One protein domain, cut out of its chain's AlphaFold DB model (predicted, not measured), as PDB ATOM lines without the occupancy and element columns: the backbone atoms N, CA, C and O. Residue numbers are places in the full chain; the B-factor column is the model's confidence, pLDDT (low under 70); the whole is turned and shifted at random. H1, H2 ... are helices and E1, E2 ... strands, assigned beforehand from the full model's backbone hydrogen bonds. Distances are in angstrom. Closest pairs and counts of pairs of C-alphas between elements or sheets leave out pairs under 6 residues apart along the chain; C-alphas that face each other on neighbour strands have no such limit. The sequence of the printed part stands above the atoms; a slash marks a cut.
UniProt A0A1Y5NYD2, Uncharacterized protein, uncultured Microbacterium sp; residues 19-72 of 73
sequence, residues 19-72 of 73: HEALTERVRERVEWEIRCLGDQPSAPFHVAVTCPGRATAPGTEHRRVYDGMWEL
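This is residues 19 to 72 of the 73 residues of an uncharacterized protein of uncultured Microbacterium sp (UniProt A0A1Y5NYD2). A long two-stranded hairpin, E1 and E2, has one helix, H1, packed on it at E1; at one end, residues 54 to 59 of the hairpin's loop stick out and add to the length. The printed part has 54 residues, with one named helix and two named strands in the order H1, E1, E2; the sheet is antiparallel and the class mixed. It is loose, with a radius of gyration of the C-alphas of 13.5 A and spans of 43 by 15 by 15 A.

E1, residues 42 to 51, measures 26.7 A and begins at C-alpha 42 (96.666, 154.689, 200.241). E2, residues 62 to 71, measures 27.9 A and ends at C-alpha 71 (98.228, 154.422, 196.209). H1, residues 19 to 37, measures 26.2 A.

E1 and E2 form a hairpin, antiparallel at 160 degrees, with N 47 and O 66 within hydrogen-bond range at 2.9 A. The closest C-alphas of H1 and E1 are those of Val 26 and Val 47, 6.8 A apart. H1 and E2 are apart. In H1, 14 of 15 O i to N i+4 pairs are within range.

The C-alphas farthest apart, of Asp 39 and Thr 56, are 43.7 A apart. The printed part has no cut and no long link. Mean pLDDT of the printed part is 71.7; residues 37 to 44 and 68 to 72 are among those under 70.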
ATOM      1  N   HIS A  19      91.927 167.975 178.449       70.00
ATOM      2  CA  HIS A  19      92.465 166.917 179.310       70.00
ATOM      3  C   HIS A  19      93.789 167.291 179.995       70.00
ATOM      4  O   HIS A  19      94.049 166.857 181.116       70.00
ATOM      5  N   GLU A  20      94.603 168.133 179.361       69.06
ATOM      6  CA  GLU A  20      95.893 168.588 179.886       69.06
ATOM      7  C   GLU A  20      95.710 169.524 181.094       69.06
ATOM      8  O   GLU A  20      96.050 169.151 182.217       69.06
ATOM      9  N   ALA A  21      95.023 170.658 180.906       69.25
ATOM     10  CA  ALA A  21      94.738 171.639 181.961       69.25
ATOM     11  C   ALA A  21      93.894 171.085 183.130       69.25
ATOM     12  O   ALA A  21      93.933 171.612 184.244       69.25
ATOM     13  N   LEU A  22      93.108 170.026 182.900       69.19
ATOM     14  CA  LEU A  22      92.434 169.301 183.978       69.19
ATOM     15  C   LEU A  22      93.402 168.374 184.733       69.19
ATOM     16  O   LEU A  22      93.368 168.343 185.961       69.19
ATOM     17  N   THR A  23      94.277 167.652 184.024       71.69
ATOM     18  CA  THR A  23      95.282 166.763 184.631       71.69
ATOM     19  C   THR A  23      96.282 167.545 185.485       71.69
ATOM     20  O   THR A  23      96.627 167.089 186.574       71.69
ATOM     21  N   GLU A  24      96.712 168.732 185.050       74.62
ATOM     22  CA  GLU A  24      97.585 169.610 185.845       74.62
ATOM     23  C   GLU A  24      96.922 170.049 187.155       74.62
ATOM     24  O   GLU A  24      97.492 169.841 188.222       74.62
ATOM     25  N   ARG A  25      95.674 170.535 187.107       71.75
ATOM     26  CA  ARG A  25      94.913 170.920 188.313       71.75
ATOM     27  C   ARG A  25      94.689 169.763 189.287       71.75
ATOM     28  O   ARG A  25      94.627 169.986 190.496       71.75
ATOM     29  N   VAL A  26      94.576 168.529 188.786       72.19
ATOM     30  CA  VAL A  26      94.586 167.339 189.648       72.19
ATOM     31  C   VAL A  26      95.970 167.171 190.284       72.19
ATOM     32  O   VAL A  26      96.040 167.104 191.505       72.19
ATOM     33  N   ARG A  27      97.069 167.180 189.514       73.38
ATOM     34  CA  ARG A  27      98.441 167.057 190.058       73.38
ATOM     35  C   ARG A  27      98.739 168.088 191.152       73.38
ATOM     36  O   ARG A  27      99.131 167.690 192.244       73.38
ATOM     37  N   GLU A  28      98.470 169.373 190.910       74.62
ATOM     38  CA  GLU A  28      98.667 170.454 191.892       74.62
ATOM     39  C   GLU A  28      97.945 170.172 193.220       74.62
ATOM     40  O   GLU A  28      98.503 170.345 194.310       74.62
ATOM     41  N   ARG A  29      96.688 169.712 193.135       72.88
ATOM     42  CA  ARG A  29      95.877 169.382 194.310       72.88
ATOM     43  C   ARG A  29      96.427 168.167 195.057       72.88
ATOM     44  O   ARG A  29      96.421 168.169 196.285       72.88
ATOM     45  N   VAL A  30      96.929 167.171 194.339       70.69
ATOM     46  CA  VAL A  30      97.468 165.919 194.892       70.69
ATOM     47  C   VAL A  30      98.817 166.136 195.566       70.69
ATOM     48  O   VAL A  30      99.029 165.675 196.684       70.69
ATOM     49  N   GLU A  31      99.696 166.933 194.959       72.94
ATOM     50  CA  GLU A  31     100.937 167.385 195.590       72.94
ATOM     51  C   GLU A  31     100.670 168.195 196.866       72.94
ATOM     52  O   GLU A  31     101.465 168.158 197.806       72.94
ATOM     53  N   TRP A  32      99.570 168.955 196.932       74.62
ATOM     54  CA  TRP A  32      99.133 169.598 198.176       74.62
ATOM     55  C   TRP A  32      98.613 168.580 199.201       74.62
ATOM     56  O   TRP A  32      99.067 168.598 200.342       74.62
ATOM     57  N   GLU A  33      97.719 167.665 198.811       68.38
ATOM     58  CA  GLU A  33      97.142 166.672 199.730       68.38
ATOM     59  C   GLU A  33      98.214 165.752 200.328       68.38
ATOM     60  O   GLU A  33      98.197 165.512 201.529       68.38
ATOM     61  N   ILE A  34      99.218 165.330 199.557       68.94
ATOM     62  CA  ILE A  34     100.308 164.472 200.050       68.94
ATOM     63  C   ILE A  34     101.232 165.210 201.024       68.94
ATOM     64  O   ILE A  34     101.597 164.647 202.057       68.94
ATOM     65  N   ARG A  35     101.522 166.498 200.786       71.38
ATOM     66  CA  ARG A  35     102.227 167.352 201.766       71.38
ATOM     67  C   ARG A  35     101.460 167.515 203.085       71.38
ATOM     68  O   ARG A  35     102.075 167.883 204.083       71.38
ATOM     69  N   CYS A  36     100.152 167.253 203.104       71.12
ATOM     70  CA  CYS A  36      99.314 167.306 204.305       71.12
ATOM     71  C   CYS A  36      99.000 165.927 204.917       71.12
ATOM     72  O   CYS A  36      98.746 165.859 206.116       71.12
ATOM     73  N   LEU A  37      99.002 164.847 204.127       65.88
ATOM     74  CA  LEU A  37      98.652 163.487 204.565       65.88
ATOM     75  C   LEU A  37      99.868 162.638 204.983       65.88
ATOM     76  O   LEU A  37      99.680 161.645 205.686       65.88
ATOM     77  N   GLY A  38     101.086 163.050 204.612       58.47
ATOM     78  CA  GLY A  38     102.357 162.604 205.202       58.47
ATOM     79  C   GLY A  38     102.770 161.169 204.869       58.47
ATOM     80  O   GLY A  38     103.666 160.961 204.055       58.47
ATOM     81  N   ASP A  39     102.114 160.199 205.507       62.53
ATOM     82  CA  ASP A  39     102.564 158.804 205.623       62.53
ATOM     83  C   ASP A  39     101.488 157.764 205.232       62.53
ATOM     84  O   ASP A  39     101.694 156.562 205.403       62.53
ATOM     85  N   GLN A  40     100.316 158.183 204.734       61.88
ATOM     86  CA  GLN A  40      99.243 157.242 204.370       61.88
ATOM     87  C   GLN A  40      99.582 156.471 203.073       61.88
ATOM     88  O   GLN A  40      99.767 157.103 202.033       61.88
ATOM     89  N   PRO A  41      99.636 155.119 203.094       62.03
ATOM     90  CA  PRO A  41     100.068 154.322 201.942       62.03
ATOM     91  C   PRO A  41      99.009 154.205 200.838       62.03
ATOM     92  O   PRO A  41      99.343 153.965 199.680       62.03
ATOM     93  N   SER A  42      97.738 154.397 201.185       62.72
ATOM     94  CA  SER A  42      96.666 154.689 200.241       62.72
ATOM     95  C   SER A  42      95.586 155.523 200.929       62.72
ATOM     96  O   SER A  42      95.402 155.431 202.144       62.72
ATOM     97  N   ALA A  43      94.899 156.375 200.166       64.50
ATOM     98  CA  ALA A  43      93.855 157.257 200.689       64.50
ATOM     99  C   ALA A  43      92.809 157.593 199.610       64.50
ATOM    100  O   ALA A  43      93.186 157.824 198.456       64.50
ATOM    101  N   PRO A  44      91.509 157.664 199.955       68.62
ATOM    102  CA  PRO A  44      90.483 158.138 199.037       68.62
ATOM    103  C   PRO A  44      90.587 159.654 198.838       68.62
ATOM    104  O   PRO A  44      90.709 160.410 199.802       68.62
ATOM    105  N   PHE A  45      90.469 160.110 197.593       70.44
ATOM    106  CA  PHE A  45      90.489 161.525 197.222       70.44
ATOM    107  C   PHE A  45      89.180 161.958 196.569       70.44
ATOM    108  O   PHE A  45      88.479 161.141 195.980       70.44
ATOM    109  N   HIS A  46      88.875 163.253 196.669       70.88
ATOM    110  CA  HIS A  46      87.684 163.883 196.092       70.88
ATOM    111  C   HIS A  46      88.091 165.241 195.492       70.88
ATOM    112  O   HIS A  46      87.973 166.291 196.131       70.88
ATOM    113  N   VAL A  47      88.646 165.235 194.276       71.31
ATOM    114  CA  VAL A  47      89.189 166.447 193.640       71.31
ATOM    115  C   VAL A  47      88.113 167.122 192.792       71.31
ATOM    116  O   VAL A  47      87.663 166.600 191.773       71.31
ATOM    117  N   ALA A  48      87.712 168.328 193.191       74.69
ATOM    118  CA  ALA A  48      86.826 169.170 192.397       74.69
ATOM    119  C   ALA A  48      87.623 169.998 191.378       74.69
ATOM    120  O   ALA A  48      88.413 170.855 191.772       74.69
ATOM    121  N   VAL A  49      87.371 169.799 190.080       73.44
ATOM    122  CA  VAL A  49      88.022 170.557 189.000       73.44
ATOM    123  C   VAL A  49      86.979 171.297 188.167       73.44
ATOM    124  O   VAL A  49      85.985 170.722 187.716       73.44
ATOM    125  N   THR A  50      87.224 172.585 187.921       78.06
ATOM    126  CA  THR A  50      86.458 173.370 186.946       78.06
ATOM    127  C   THR A  50      87.042 173.172 185.551       78.06
ATOM    128  O   THR A  50      88.191 173.543 185.290       78.06
ATOM    129  N   CYS A  51      86.240 172.614 184.648       79.62
ATOM    130  CA  CYS A  51      86.491 172.636 183.215       79.62
ATOM    131  C   CYS A  51      86.126 174.029 182.669       79.62
ATOM    132  O   CYS A  51      85.004 174.470 182.917       79.62
ATOM    133  N   PRO A  52      87.001 174.710 181.904       77.00
ATOM    134  CA  PRO A  52      86.725 176.048 181.362       77.00
ATOM    135  C   PRO A  52      85.733 176.061 180.183       77.00
ATOM    136  O   PRO A  52      85.534 177.098 179.557       77.00
ATOM    137  N   GLY A  53      85.121 174.921 179.848       80.69
ATOM    138  CA  GLY A  53      84.252 174.795 178.678       80.69
ATOM    139  C   GLY A  53      85.028 174.738 177.361       80.69
ATOM    140  O   GLY A  53      86.230 174.466 177.334       80.69
ATOM    141  N   ARG A  54      84.349 174.996 176.245       80.44
ATOM    142  CA  ARG A  54      84.991 175.208 174.939       80.44
ATOM    143  C   ARG A  54      85.409 176.667 174.827       80.44
ATOM    144  O   ARG A  54      84.574 177.549 174.998       80.44
ATOM    145  N   ALA A  55      86.647 176.928 174.408       77.12
ATOM    146  CA  ALA A  55      87.111 178.289 174.113       77.12
ATOM    147  C   ALA A  55      86.236 179.014 173.061       77.12
ATOM    148  O   ALA A  55      86.133 180.235 173.072       77.12
ATOM    149  N   THR A  56      85.567 178.261 172.181       81.00
ATOM    150  CA  THR A  56      84.620 178.767 171.171       81.00
ATOM    151  C   THR A  56      83.175 178.921 171.665       81.00
ATOM    152  O   THR A  56      82.343 179.422 170.914       81.00
ATOM    153  N   ALA A  57      82.854 178.510 172.897       77.75
ATOM    154  CA  ALA A  57      81.524 178.642 173.495       77.75
ATOM    155  C   ALA A  57      81.620 179.077 174.975       77.75
ATOM    156  O   ALA A  57      81.503 178.240 175.879       77.75
ATOM    157  N   PRO A  58      81.835 180.380 175.246       73.44
ATOM    158  CA  PRO A  58      81.824 180.931 176.601       73.44
ATOM    159  C   PRO A  58      80.546 180.558 177.365       73.44
ATOM    160  O   PRO A  58      79.465 180.501 176.784       73.44
ATOM    161  N   GLY A  59      80.669 180.286 178.667       80.00
ATOM    162  CA  GLY A  59      79.554 179.808 179.496       80.00
ATOM    163  C   GLY A  59      79.292 178.295 179.428       80.00
ATOM    164  O   GLY A  59      78.383 177.815 180.094       80.00
ATOM    165  N   THR A  60      80.101 177.521 178.689       83.06
ATOM    166  CA  THR A  60      80.121 176.040 178.783       83.06
ATOM    167  C   THR A  60      81.046 175.512 179.891       83.06
ATOM    168  O   THR A  60      81.317 174.309 179.964       83.06
ATOM    169  N   GLU A  61      81.545 176.400 180.756       85.50
ATOM    170  CA  GLU A  61      82.313 176.022 181.941       85.50
ATOM    171  C   GLU A  61      81.465 175.211 182.928       85.50
ATOM    172  O   GLU A  61      80.258 175.411 183.060       85.50
ATOM    173  N   HIS A  62      82.097 174.274 183.629       81.56
ATOM    174  CA  HIS A  62      81.417 173.481 184.645       81.56
ATOM    175  C   HIS A  62      82.390 172.940 185.688       81.56
ATOM    176  O   HIS A  62      83.528 172.573 185.388       81.56
ATOM    177  N   ARG A  63      81.914 172.821 186.928       81.44
ATOM    178  CA  ARG A  63      82.605 172.100 187.997       81.44
ATOM    179  C   ARG A  63      82.182 170.635 187.967       81.44
ATOM    180  O   ARG A  63      80.993 170.343 188.042       81.44
ATOM    181  N   ARG A  64      83.150 169.724 187.912       74.12
ATOM    182  CA  ARG A  64      82.953 168.295 188.194       74.12
ATOM    183  C   ARG A  64      83.777 167.917 189.425       74.12
ATOM    184  O   ARG A  64      84.749 168.593 189.765       74.12
ATOM    185  N   VAL A  65      83.344 166.874 190.122       74.81
ATOM    186  CA  VAL A  65      84.098 166.235 191.205       74.81
ATOM    187  C   VAL A  65      84.584 164.891 190.675       74.81
ATOM    188  O   VAL A  65      83.892 164.260 189.872       74.81
ATOM    189  N   TYR A  66      85.797 164.506 191.050       70.88
ATOM    190  CA  TYR A  66      86.400 163.238 190.679       70.88
ATOM    191  C   TYR A  66      86.916 162.537 191.921       70.88
ATOM    192  O   TYR A  66      87.801 163.045 192.615       70.88
ATOM    193  N   ASP A  67      86.353 161.361 192.150       70.12
ATOM    194  CA  ASP A  67      86.607 160.542 193.320       70.12
ATOM    195  C   ASP A  67      87.473 159.345 192.910       70.12
ATOM    196  O   ASP A  67      87.328 158.804 191.809       70.12
ATOM    197  N   GLY A  68      88.394 158.936 193.776       69.00
ATOM    198  CA  GLY A  68      89.312 157.839 193.486       69.00
ATOM    199  C   GLY A  68      90.202 157.486 194.670       69.00
ATOM    200  O   GLY A  68      89.984 157.960 195.782       69.00
ATOM    201  N   MET A  69      91.213 156.653 194.425       65.38
ATOM    202  CA  MET A  69      92.226 156.264 195.408       65.38
ATOM    203  C   MET A  69      93.604 156.745 194.956       65.38
ATOM    204  O   MET A  69      93.976 156.542 193.800       65.38
ATOM    205  N   TRP A  70      94.371 157.333 195.873       63.38
ATOM    206  CA  TRP A  70      95.828 157.370 195.759       63.38
ATOM    207  C   TRP A  70      96.397 156.093 196.363       63.38
ATOM    208  O   TRP A  70      95.926 155.644 197.407       63.38
ATOM    209  N   GLU A  71      97.427 155.547 195.728       56.00
ATOM    210  CA  GLU A  71      98.228 154.422 196.209       56.00
ATOM    211  C   GLU A  71      99.707 154.818 196.098       56.00
ATOM    212  O   GLU A  71     100.102 155.479 195.133       56.00
ATOM    213  N   LEU A  72     100.527 154.447 197.085       54.69
ATOM    214  CA  LEU A  72     101.982 154.519 196.953       54.69
ATOM    215  C   LEU A  72     102.480 153.383 196.050       54.69
ATOM    216  O   LEU A  72     102.141 152.220 196.272       54.69
TER     217      LEU A  72